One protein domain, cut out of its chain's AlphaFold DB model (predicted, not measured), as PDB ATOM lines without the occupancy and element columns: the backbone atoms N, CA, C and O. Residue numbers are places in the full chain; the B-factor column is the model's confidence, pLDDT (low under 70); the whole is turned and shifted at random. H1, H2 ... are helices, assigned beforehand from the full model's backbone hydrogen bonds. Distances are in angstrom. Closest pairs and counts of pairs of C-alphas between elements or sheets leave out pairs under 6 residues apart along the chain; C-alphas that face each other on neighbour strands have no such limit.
ATOM      1  N   ALA A 151     -34.412   6.497  34.353       65.00
ATOM      2  CA  ALA A 151     -33.654   5.298  34.703       65.00
ATOM      3  C   ALA A 151     -34.562   4.125  35.107       65.00
ATOM      4  O   ALA A 151     -34.293   2.989  34.719       65.00
ATOM      5  N   LYS A 152     -35.648   4.390  35.851       69.50
ATOM      6  CA  LYS A 152     -36.635   3.361  36.204       69.50
ATOM      7  C   LYS A 152     -37.443   2.910  34.997       69.50
ATOM      8  O   LYS A 152     -37.501   1.714  34.756       69.50
ATOM      9  N   ALA A 153     -37.986   3.833  34.206       72.56
ATOM     10  CA  ALA A 153     -38.724   3.456  33.006       72.56
ATOM     11  C   ALA A 153     -37.850   2.718  31.991       72.56
ATOM     12  O   ALA A 153     -38.336   1.787  31.366       72.56
ATOM     13  N   SER A 154     -36.564   3.064  31.873       72.19
ATOM     14  CA  SER A 154     -35.623   2.312  31.036       72.19
ATOM     15  C   SER A 154     -35.398   0.902  31.578       72.19
ATOM     16  O   SER A 154     -35.438  -0.044  30.806       72.19
ATOM     17  N   GLN A 155     -35.211   0.725  32.891       75.00
ATOM     18  CA  GLN A 155     -35.094  -0.615  33.483       75.00
ATOM     19  C   GLN A 155     -36.353  -1.445  33.235       75.00
ATOM     20  O   GLN A 155     -36.247  -2.546  32.704       75.00
ATOM     21  N   THR A 156     -37.524  -0.872  33.503       71.75
ATOM     22  CA  THR A 156     -38.824  -1.496  33.263       71.75
ATOM     23  C   THR A 156     -39.041  -1.805  31.773       71.75
ATOM     24  O   THR A 156     -39.576  -2.856  31.435       71.75
ATOM     25  N   LEU A 157     -38.542  -0.968  30.855       72.25
ATOM     26  CA  LEU A 157     -38.562  -1.229  29.409       72.25
ATOM     27  C   LEU A 157     -37.720  -2.458  29.026       72.25
ATOM     28  O   LEU A 157     -38.107  -3.196  28.129       72.25
ATOM     29  N   LEU A 158     -36.593  -2.693  29.711       73.19
ATOM     30  CA  LEU A 158     -35.774  -3.901  29.545       73.19
ATOM     31  C   LEU A 158     -36.402  -5.153  30.185       73.19
ATOM     32  O   LEU A 158     -35.962  -6.260  29.886       73.19
ATOM     33  N   GLN A 159     -37.383  -5.001  31.081       72.50
ATOM     34  CA  GLN A 159     -38.167  -6.118  31.625       72.50
ATOM     35  C   GLN A 159     -39.376  -6.488  30.746       72.50
ATOM     36  O   GLN A 159     -40.023  -7.500  31.017       72.50
ATOM     37  N   LEU A 160     -39.699  -5.697  29.714       75.25
ATOM     38  CA  LEU A 160     -40.748  -6.059  28.762       75.25
ATOM     39  C   LEU A 160     -40.274  -7.223  27.873       75.25
ATOM     40  O   LEU A 160     -39.131  -7.200  27.419       75.25
ATOM     41  N   PRO A 161     -41.142  -8.208  27.588       73.88
ATOM     42  CA  PRO A 161     -40.836  -9.283  26.649       73.88
ATOM     43  C   PRO A 161     -40.553  -8.750  25.238       73.88
ATOM     44  O   PRO A 161     -41.162  -7.764  24.806       73.88
ATOM     45  N   ASP A 162     -39.685  -9.436  24.491       70.44
ATOM     46  CA  ASP A 162     -39.339  -9.089  23.103       70.44
ATOM     47  C   ASP A 162     -40.531  -9.254  22.137       70.44
ATOM     48  O   ASP A 162     -40.538  -8.702  21.036       70.44
ATOM     49  N   GLU A 163     -41.578  -9.966  22.560       72.25
ATOM     50  CA  GLU A 163     -42.850 -10.102  21.852       72.25
ATOM     51  C   GLU A 163     -43.638  -8.787  21.791       72.25
ATOM     52  O   GLU A 163     -44.559  -8.661  20.979       72.25
ATOM     53  N   VAL A 164     -43.297  -7.800  22.630       76.06
ATOM     54  CA  VAL A 164     -43.919  -6.477  22.600       76.06
ATOM     55  C   VAL A 164     -43.274  -5.631  21.488       76.06
ATOM     56  O   VAL A 164     -42.082  -5.306  21.567       76.06
ATOM     57  N   PRO A 165     -44.035  -5.205  20.460       84.69
ATOM     58  CA  PRO A 165     -43.498  -4.386  19.374       84.69
ATOM     59  C   PRO A 165     -42.852  -3.086  19.872       84.69
ATOM     60  O   PRO A 165     -43.310  -2.485  20.846       84.69
ATOM     61  N   ASP A 166     -41.810  -2.629  19.171       80.12
ATOM     62  CA  ASP A 166     -41.060  -1.408  19.519       80.12
ATOM     63  C   ASP A 166     -41.956  -0.162  19.627       80.12
ATOM     64  O   ASP A 166     -41.752   0.677  20.502       80.12
ATOM     65  N   ASP A 167     -42.983  -0.061  18.781       82.69
ATOM     66  CA  ASP A 167     -43.920   1.070  18.771       82.69
ATOM     67  C   ASP A 167     -44.738   1.145  20.074       82.69
ATOM     68  O   ASP A 167     -44.868   2.198  20.701       82.69
ATOM     69  N   LEU A 168     -45.189  -0.012  20.578       81.62
ATOM     70  CA  LEU A 168     -45.895  -0.092  21.856       81.62
ATOM     71  C   LEU A 168     -44.946   0.191  23.028       81.62
ATOM     72  O   LEU A 168     -45.325   0.867  23.983       81.62
ATOM     73  N   ARG A 169     -43.694  -0.276  22.940       84.94
ATOM     74  CA  ARG A 169     -42.637   0.046  23.911       84.94
ATOM     75  C   ARG A 169     -42.417   1.556  24.002       84.94
ATOM     76  O   ARG A 169     -42.370   2.104  25.104       84.94
ATOM     77  N   GLN A 170     -42.368   2.245  22.863       82.75
ATOM     78  CA  GLN A 170     -42.224   3.696  22.813       82.75
ATOM     79  C   GLN A 170     -43.472   4.426  23.324       82.75
ATOM     80  O   GLN A 170     -43.339   5.403  24.060       82.75
ATOM     81  N   GLN A 171     -44.674   3.939  23.014       84.44
ATOM     82  CA  GLN A 171     -45.921   4.500  23.537       84.44
ATOM     83  C   GLN A 171     -46.021   4.359  25.061       84.44
ATOM     84  O   GLN A 171     -46.380   5.318  25.742       84.44
ATOM     85  N   LEU A 172     -45.669   3.198  25.620       81.56
ATOM     86  CA  LEU A 172     -45.679   2.958  27.067       81.56
ATOM     87  C   LEU A 172     -44.649   3.833  27.795       81.56
ATOM     88  O   LEU A 172     -44.941   4.369  28.870       81.56
ATOM     89  N   LEU A 173     -43.478   4.030  27.183       82.19
ATOM     90  CA  LEU A 173     -42.449   4.949  27.667       82.19
ATOM     91  C   LEU A 173     -42.930   6.408  27.611       82.19
ATOM     92  O   LEU A 173     -42.843   7.123  28.608       82.19
ATOM     93  N   SER A 174     -43.506   6.830  26.481       81.12
ATOM     94  CA  SER A 174     -44.023   8.189  26.272       81.12
ATOM     95  C   SER A 174     -45.241   8.505  27.137       81.12
ATOM     96  O   SER A 174     -45.441   9.658  27.511       81.12
ATOM     97  N   SER A 175     -46.058   7.503  27.461       78.38
ATOM     98  CA  SER A 175     -47.227   7.663  28.326       78.38
ATOM     99  C   SER A 175     -46.853   7.785  29.806       78.38
ATOM    100  O   SER A 175     -47.723   8.044  30.636       78.38
ATOM    101  N   GLY A 176     -45.586   7.550  30.164       79.62
ATOM    102  CA  GLY A 176     -45.102   7.609  31.542       79.62
ATOM    103  C   GLY A 176     -45.617   6.485  32.450       79.62
ATOM    104  O   GLY A 176     -45.312   6.496  33.641       79.62
ATOM    105  N   ILE A 177     -46.349   5.505  31.906       79.00
ATOM    106  CA  ILE A 177     -46.909   4.358  32.641       79.00
ATOM    107  C   ILE A 177     -45.778   3.494  33.213       79.00
ATOM    108  O   ILE A 177     -45.837   3.068  34.366       79.00
ATOM    109  N   LEU A 178     -44.690   3.324  32.451       77.75
ATOM    110  CA  LEU A 178     -43.518   2.546  32.868       77.75
ATOM    111  C   LEU A 178     -42.751   3.156  34.053       77.75
ATOM    112  O   LEU A 178     -41.957   2.459  34.677       77.75
ATOM    113  N   ASN A 179     -42.971   4.434  34.390       79.31
ATOM    114  CA  ASN A 179     -42.268   5.078  35.507       79.31
ATOM    115  C   ASN A 179     -42.710   4.536  36.877       79.31
ATOM    116  O   ASN A 179     -41.925   4.573  37.825       79.31
ATOM    117  N   ASN A 180     -43.954   4.049  36.981       74.06
ATOM    118  CA  ASN A 180     -44.565   3.611  38.241       74.06
ATOM    119  C   ASN A 180     -45.099   2.170  38.208       74.06
ATOM    120  O   ASN A 180     -45.565   1.688  39.237       74.06
ATOM    121  N   ALA A 181     -45.062   1.498  37.056       72.88
ATOM    122  CA  ALA A 181     -45.536   0.126  36.914       72.88
ATOM    123  C   ALA A 181     -44.464  -0.896  37.328       72.88
ATOM    124  O   ALA A 181     -43.283  -0.722  37.023       72.88
ATOM    125  N   ASP A 182     -44.899  -1.972  37.984       72.88
ATOM    126  CA  ASP A 182     -44.110  -3.188  38.189       72.88
ATOM    127  C   ASP A 182     -44.541  -4.220  37.139       72.88
ATOM    128  O   ASP A 182     -45.734  -4.499  36.993       72.88
ATOM    129  N   ILE A 183     -43.598  -4.739  36.353       68.88
ATOM    130  CA  ILE A 183     -43.906  -5.665  35.258       68.88
ATOM    131  C   ILE A 183     -43.711  -7.085  35.758       68.88
ATOM    132  O   ILE A 183     -42.592  -7.575  35.891       68.88
ATOM    133  N   SER A 184     -44.827  -7.769  35.982       66.56
ATOM    134  CA  SER A 184     -44.840  -9.211  36.197       66.56
ATOM    135  C   SER A 184     -45.113  -9.918  34.873       66.56
ATOM    136  O   SER A 184     -46.218  -9.849  34.338       66.56
ATOM    137  N   VAL A 185     -44.100 -10.604  34.338       67.69
ATOM    138  CA  VAL A 185     -44.253 -11.455  33.153       67.69
ATOM    139  C   VAL A 185     -45.028 -12.704  33.558       67.69
ATOM    140  O   VAL A 185     -44.577 -13.480  34.403       67.69
ATOM    141  N   LEU A 186     -46.219 -12.878  32.988       63.50
ATOM    142  CA  LEU A 186     -47.037 -14.059  33.221       63.50
ATOM    143  C   LEU A 186     -46.778 -15.070  32.101       63.50
ATOM    144  O   LEU A 186     -47.226 -14.885  30.971       63.50
ATOM    145  N   ASP A 187     -46.053 -16.140  32.428       62.47
ATOM    146  CA  ASP A 187     -45.790 -17.264  31.526       62.47
ATOM    147  C   ASP A 187     -47.089 -18.048  31.264       62.47
ATOM    148  O   ASP A 187     -47.351 -19.093  31.866       62.47
ATOM    149  N   TYR A 188     -47.928 -17.555  30.351       57.06
ATOM    150  CA  TYR A 188     -49.166 -18.233  29.948       57.06
ATOM    151  C   TYR A 188     -48.921 -19.591  29.265       57.06
ATOM    152  O   TYR A 188     -49.854 -20.379  29.122       57.06
ATOM    153  N   ASP A 189     -47.670 -19.898  28.901       56.38
ATOM    154  CA  ASP A 189     -47.250 -21.211  28.393       56.38
ATOM    155  C   ASP A 189     -47.215 -22.297  29.494       56.38
ATOM    156  O   ASP A 189     -47.161 -23.492  29.214       56.38
ATOM    157  N   LYS A 190     -47.330 -21.913  30.777       56.66
ATOM    158  CA  LYS A 190     -47.492 -22.833  31.919       56.66
ATOM    159  C   LYS A 190     -48.922 -22.829  32.465       56.66
ATOM    160  O   LYS A 190     -49.153 -22.706  33.669       56.66
ATOM    161  N   VAL A 191     -49.908 -22.991  31.586       53.66
ATOM    162  CA  VAL A 191     -51.294 -23.306  31.973       53.66
ATOM    163  C   VAL A 191     -51.333 -24.590  32.821       53.66
ATOM    164  O   VAL A 191     -51.316 -25.695  32.287       53.66
ATOM    165  N   GLY A 192     -51.393 -24.451  34.153       55.75
ATOM    166  CA  GLY A 192     -51.675 -25.566  35.071       55.75
ATOM    167  C   GLY A 192     -50.921 -25.599  36.406       55.75
ATOM    168  O   GLY A 192     -51.406 -26.268  37.314       55.75
ATOM    169  N   ASP A 193     -49.797 -24.889  36.562       57.00
ATOM    170  CA  ASP A 193     -48.926 -25.070  37.746       57.00
ATOM    171  C   ASP A 193     -49.130 -24.038  38.871       57.00
ATOM    172  O   ASP A 193     -48.773 -24.300  40.021       57.00
ATOM    173  N   VAL A 194     -49.736 -22.881  38.589       61.09
ATOM    174  CA  VAL A 194     -50.050 -21.879  39.621       61.09
ATOM    175  C   VAL A 194     -51.512 -22.027  40.021       61.09
ATOM    176  O   VAL A 194     -52.418 -21.705  39.252       61.09
ATOM    177  N   ALA A 195     -51.749 -22.540  41.231       70.88
ATOM    178  CA  ALA A 195     -53.092 -22.602  41.793       70.88
ATOM    179  C   ALA A 195     -53.690 -21.188  41.860       70.88
ATOM    180  O   ALA A 195     -53.005 -20.244  42.251       70.88
ATOM    181  N   LEU A 196     -54.969 -21.048  41.499       68.44
ATOM    182  CA  LEU A 196     -55.668 -19.757  41.450       68.44
ATOM    183  C   LEU A 196     -55.574 -18.987  42.785       68.44
ATOM    184  O   LEU A 196     -55.537 -17.767  42.802       68.44
ATOM    185  N   GLU A 197     -55.475 -19.713  43.899       72.06
ATOM    186  CA  GLU A 197     -55.302 -19.191  45.262       72.06
ATOM    187  C   GLU A 197     -53.923 -18.577  45.553       72.06
ATOM    188  O   GLU A 197     -53.799 -17.773  46.473       72.06
ATOM    189  N   ASN A 198     -52.902 -18.914  44.759       75.38
ATOM    190  CA  ASN A 198     -51.551 -18.361  44.871       75.38
ATOM    191  C   ASN A 198     -51.335 -17.142  43.960       75.38
ATOM    192  O   ASN A 198     -50.240 -16.578  43.946       75.38
ATOM    193  N   LEU A 199     -52.346 -16.741  43.182       72.19
ATOM    194  CA  LEU A 199     -52.273 -15.525  42.382       72.19
ATOM    195  C   LEU A 199     -52.418 -14.293  43.288       72.19
ATOM    196  O   LEU A 199     -53.266 -14.281  44.185       72.19
ATOM    197  N   PRO A 200     -51.642 -13.226  43.039       79.81
ATOM    198  CA  PRO A 200     -51.864 -11.931  43.667       79.81
ATOM    199  C   PRO A 200     -53.312 -11.451  43.494       79.81
ATOM    200  O   PRO A 200     -53.957 -11.734  42.482       79.81
ATOM    201  N   ALA A 201     -53.806 -10.675  44.463       78.19
ATOM    202  CA  ALA A 201     -55.185 -10.176  44.474       78.19
ATOM    203  C   ALA A 201     -55.557  -9.402  43.195       78.19
ATOM    204  O   ALA A 201     -56.674  -9.527  42.698       78.19
ATOM    205  N   GLU A 202     -54.604  -8.663  42.630       78.62
ATOM    206  CA  GLU A 202     -54.783  -7.929  41.377       78.62
ATOM    207  C   GLU A 202     -55.047  -8.880  40.197       78.62
ATOM    208  O   GLU A 202     -56.017  -8.724  39.456       78.62
ATOM    209  N   HIS A 203     -54.261  -9.950  40.075       76.19
ATOM    210  CA  HIS A 203     -54.425 -10.943  39.010       76.19
ATOM    211  C   HIS A 203     -55.707 -11.760  39.178       76.19
ATOM    212  O   HIS A 203     -56.359 -12.093  38.188       76.19
ATOM    213  N   LEU A 204     -56.107 -12.041  40.423       80.38
ATOM    214  CA  LEU A 204     -57.411 -12.628  40.713       80.38
ATOM    215  C   LEU A 204     -58.538 -11.727  40.214       80.38
ATOM    216  O   LEU A 204     -59.454 -12.204  39.549       80.38
ATOM    217  N   GLN A 205     -58.463 -10.426  40.485       79.50
ATOM    218  CA  GLN A 205     -59.478  -9.478  40.043       79.50
ATOM    219  C   GLN A 205     -59.580  -9.413  38.515       79.50
ATOM    220  O   GLN A 205     -60.692  -9.448  37.991       79.50
ATOM    221  N   HIS A 206     -58.457  -9.404  37.794       78.88
ATOM    222  CA  HIS A 206     -58.469  -9.481  36.330       78.88
ATOM    223  C   HIS A 206     -59.024 -10.813  35.819       78.88
ATOM    224  O   HIS A 206     -59.838 -10.823  34.898       78.88
ATOM    225  N   PHE A 207     -58.654 -11.934  36.441       78.50
ATOM    226  CA  PHE A 207     -59.158 -13.255  36.075       78.50
ATOM    227  C   PHE A 207     -60.677 -13.371  36.277       78.50
ATOM    228  O   PHE A 207     -61.392 -13.819  35.382       78.50
ATOM    229  N   TYR A 208     -61.200 -12.932  37.424       80.19
ATOM    230  CA  TYR A 208     -62.638 -12.947  37.699       80.19
ATOM    231  C   TYR A 208     -63.399 -11.884  36.889       80.19
ATOM    232  O   TYR A 208     -64.504 -12.164  36.423       80.19
ATOM    233  N   GLY A 209     -62.806 -10.708  36.666       80.44
ATOM    234  CA  GLY A 209     -63.392  -9.601  35.905       80.44
ATOM    235  C   GLY A 209     -63.468  -9.853  34.396       80.44
ATOM    236  O   GLY A 209     -64.440  -9.458  33.763       80.44
ATOM    237  N   ALA A 210     -62.502 -10.579  33.827       73.81
ATOM    238  CA  ALA A 210     -62.489 -10.972  32.415       73.81
ATOM    239  C   ALA A 210     -63.327 -12.234  32.116       73.81
ATOM    240  O   ALA A 210     -63.243 -12.796  31.024       73.81
ATOM    241  N   GLY A 211     -64.130 -12.713  33.075       72.94
ATOM    242  CA  GLY A 211     -65.007 -13.873  32.887       72.94
ATOM    243  C   GLY A 211     -64.363 -15.235  33.174       72.94
ATOM    244  O   GLY A 211     -65.013 -16.265  32.977       72.94
TER     245      GLY A 211
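This is residues 151 to 211 of the 458 residues of an uncharacterized protein of Bactrocera latifrons (UniProt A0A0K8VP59). Picture two short helices, H1 and H2, running opposite ways at one end of an open, loose shape, and a third helix, H3, alone at the other end. A long link with no named element, residues 175 to 200, joins the two ends, and its residues 187 to 195 stick out as a loop. The printed part has 61 residues with three named helices, in the order H1, H2, H3, and no named strand. Its class is all helix, though under half of the residues, 26 of the 61, are in named elements. The whole is loose, with a radius of gyration of the C-alphas of 13.8 A, and elongated, spanning 34 by 21 by 21 A.

Begin at the first printed residue with H1, residues 151 to 158, and go on to H2, residues 166 to 174. H1 and H2 only just touch, with 3 pairs of C-alphas within 8 A. Look for their closest C-alphas at Ala 153 and Leu 173, which are 6.7 A apart. Their lines stand at a shallow tilt of 22 degrees, and they run opposite ways. With the short link of 7 residues between them, they form a helical hairpin. Farther along you reach H3, residues 201 to 209, which is apart from H1 and apart from H2. In H1, H2 and H3 every backbone O i to N i+4 pair is within hydrogen-bond range.

Find C-alpha 151 at (-33.654, 5.298, 34.703); from there H1 runs 8 residues, 10.8 A from first to last C-alpha, to Leu 158. Next find C-alpha 166 at (-41.060, -1.408, 19.519), where H2 begins; it runs 9 residues and 12.1 A to Ser 174. After the unnamed stretch, H3 begins at Ala 201 and runs 9 residues and 11.9 A to C-alpha 209 at (-63.392, -9.601, 35.905).

The two C-alphas farthest apart are those of the first and last printed residues, Ala 151 and Gly 211, at 36.8 A. The printed part has no cut. The link from H2 to H3 is long, with 26 residues. Two stretches stand free: residues 162 to 168, of which 166 to 168 belong to H2, and residues 187 to 195. In the B-factor column you will find a mean pLDDT of 73.4 for the printed part of this model. It is under 70 in 15 residues: 151 to 152, 183 to 194, and 196.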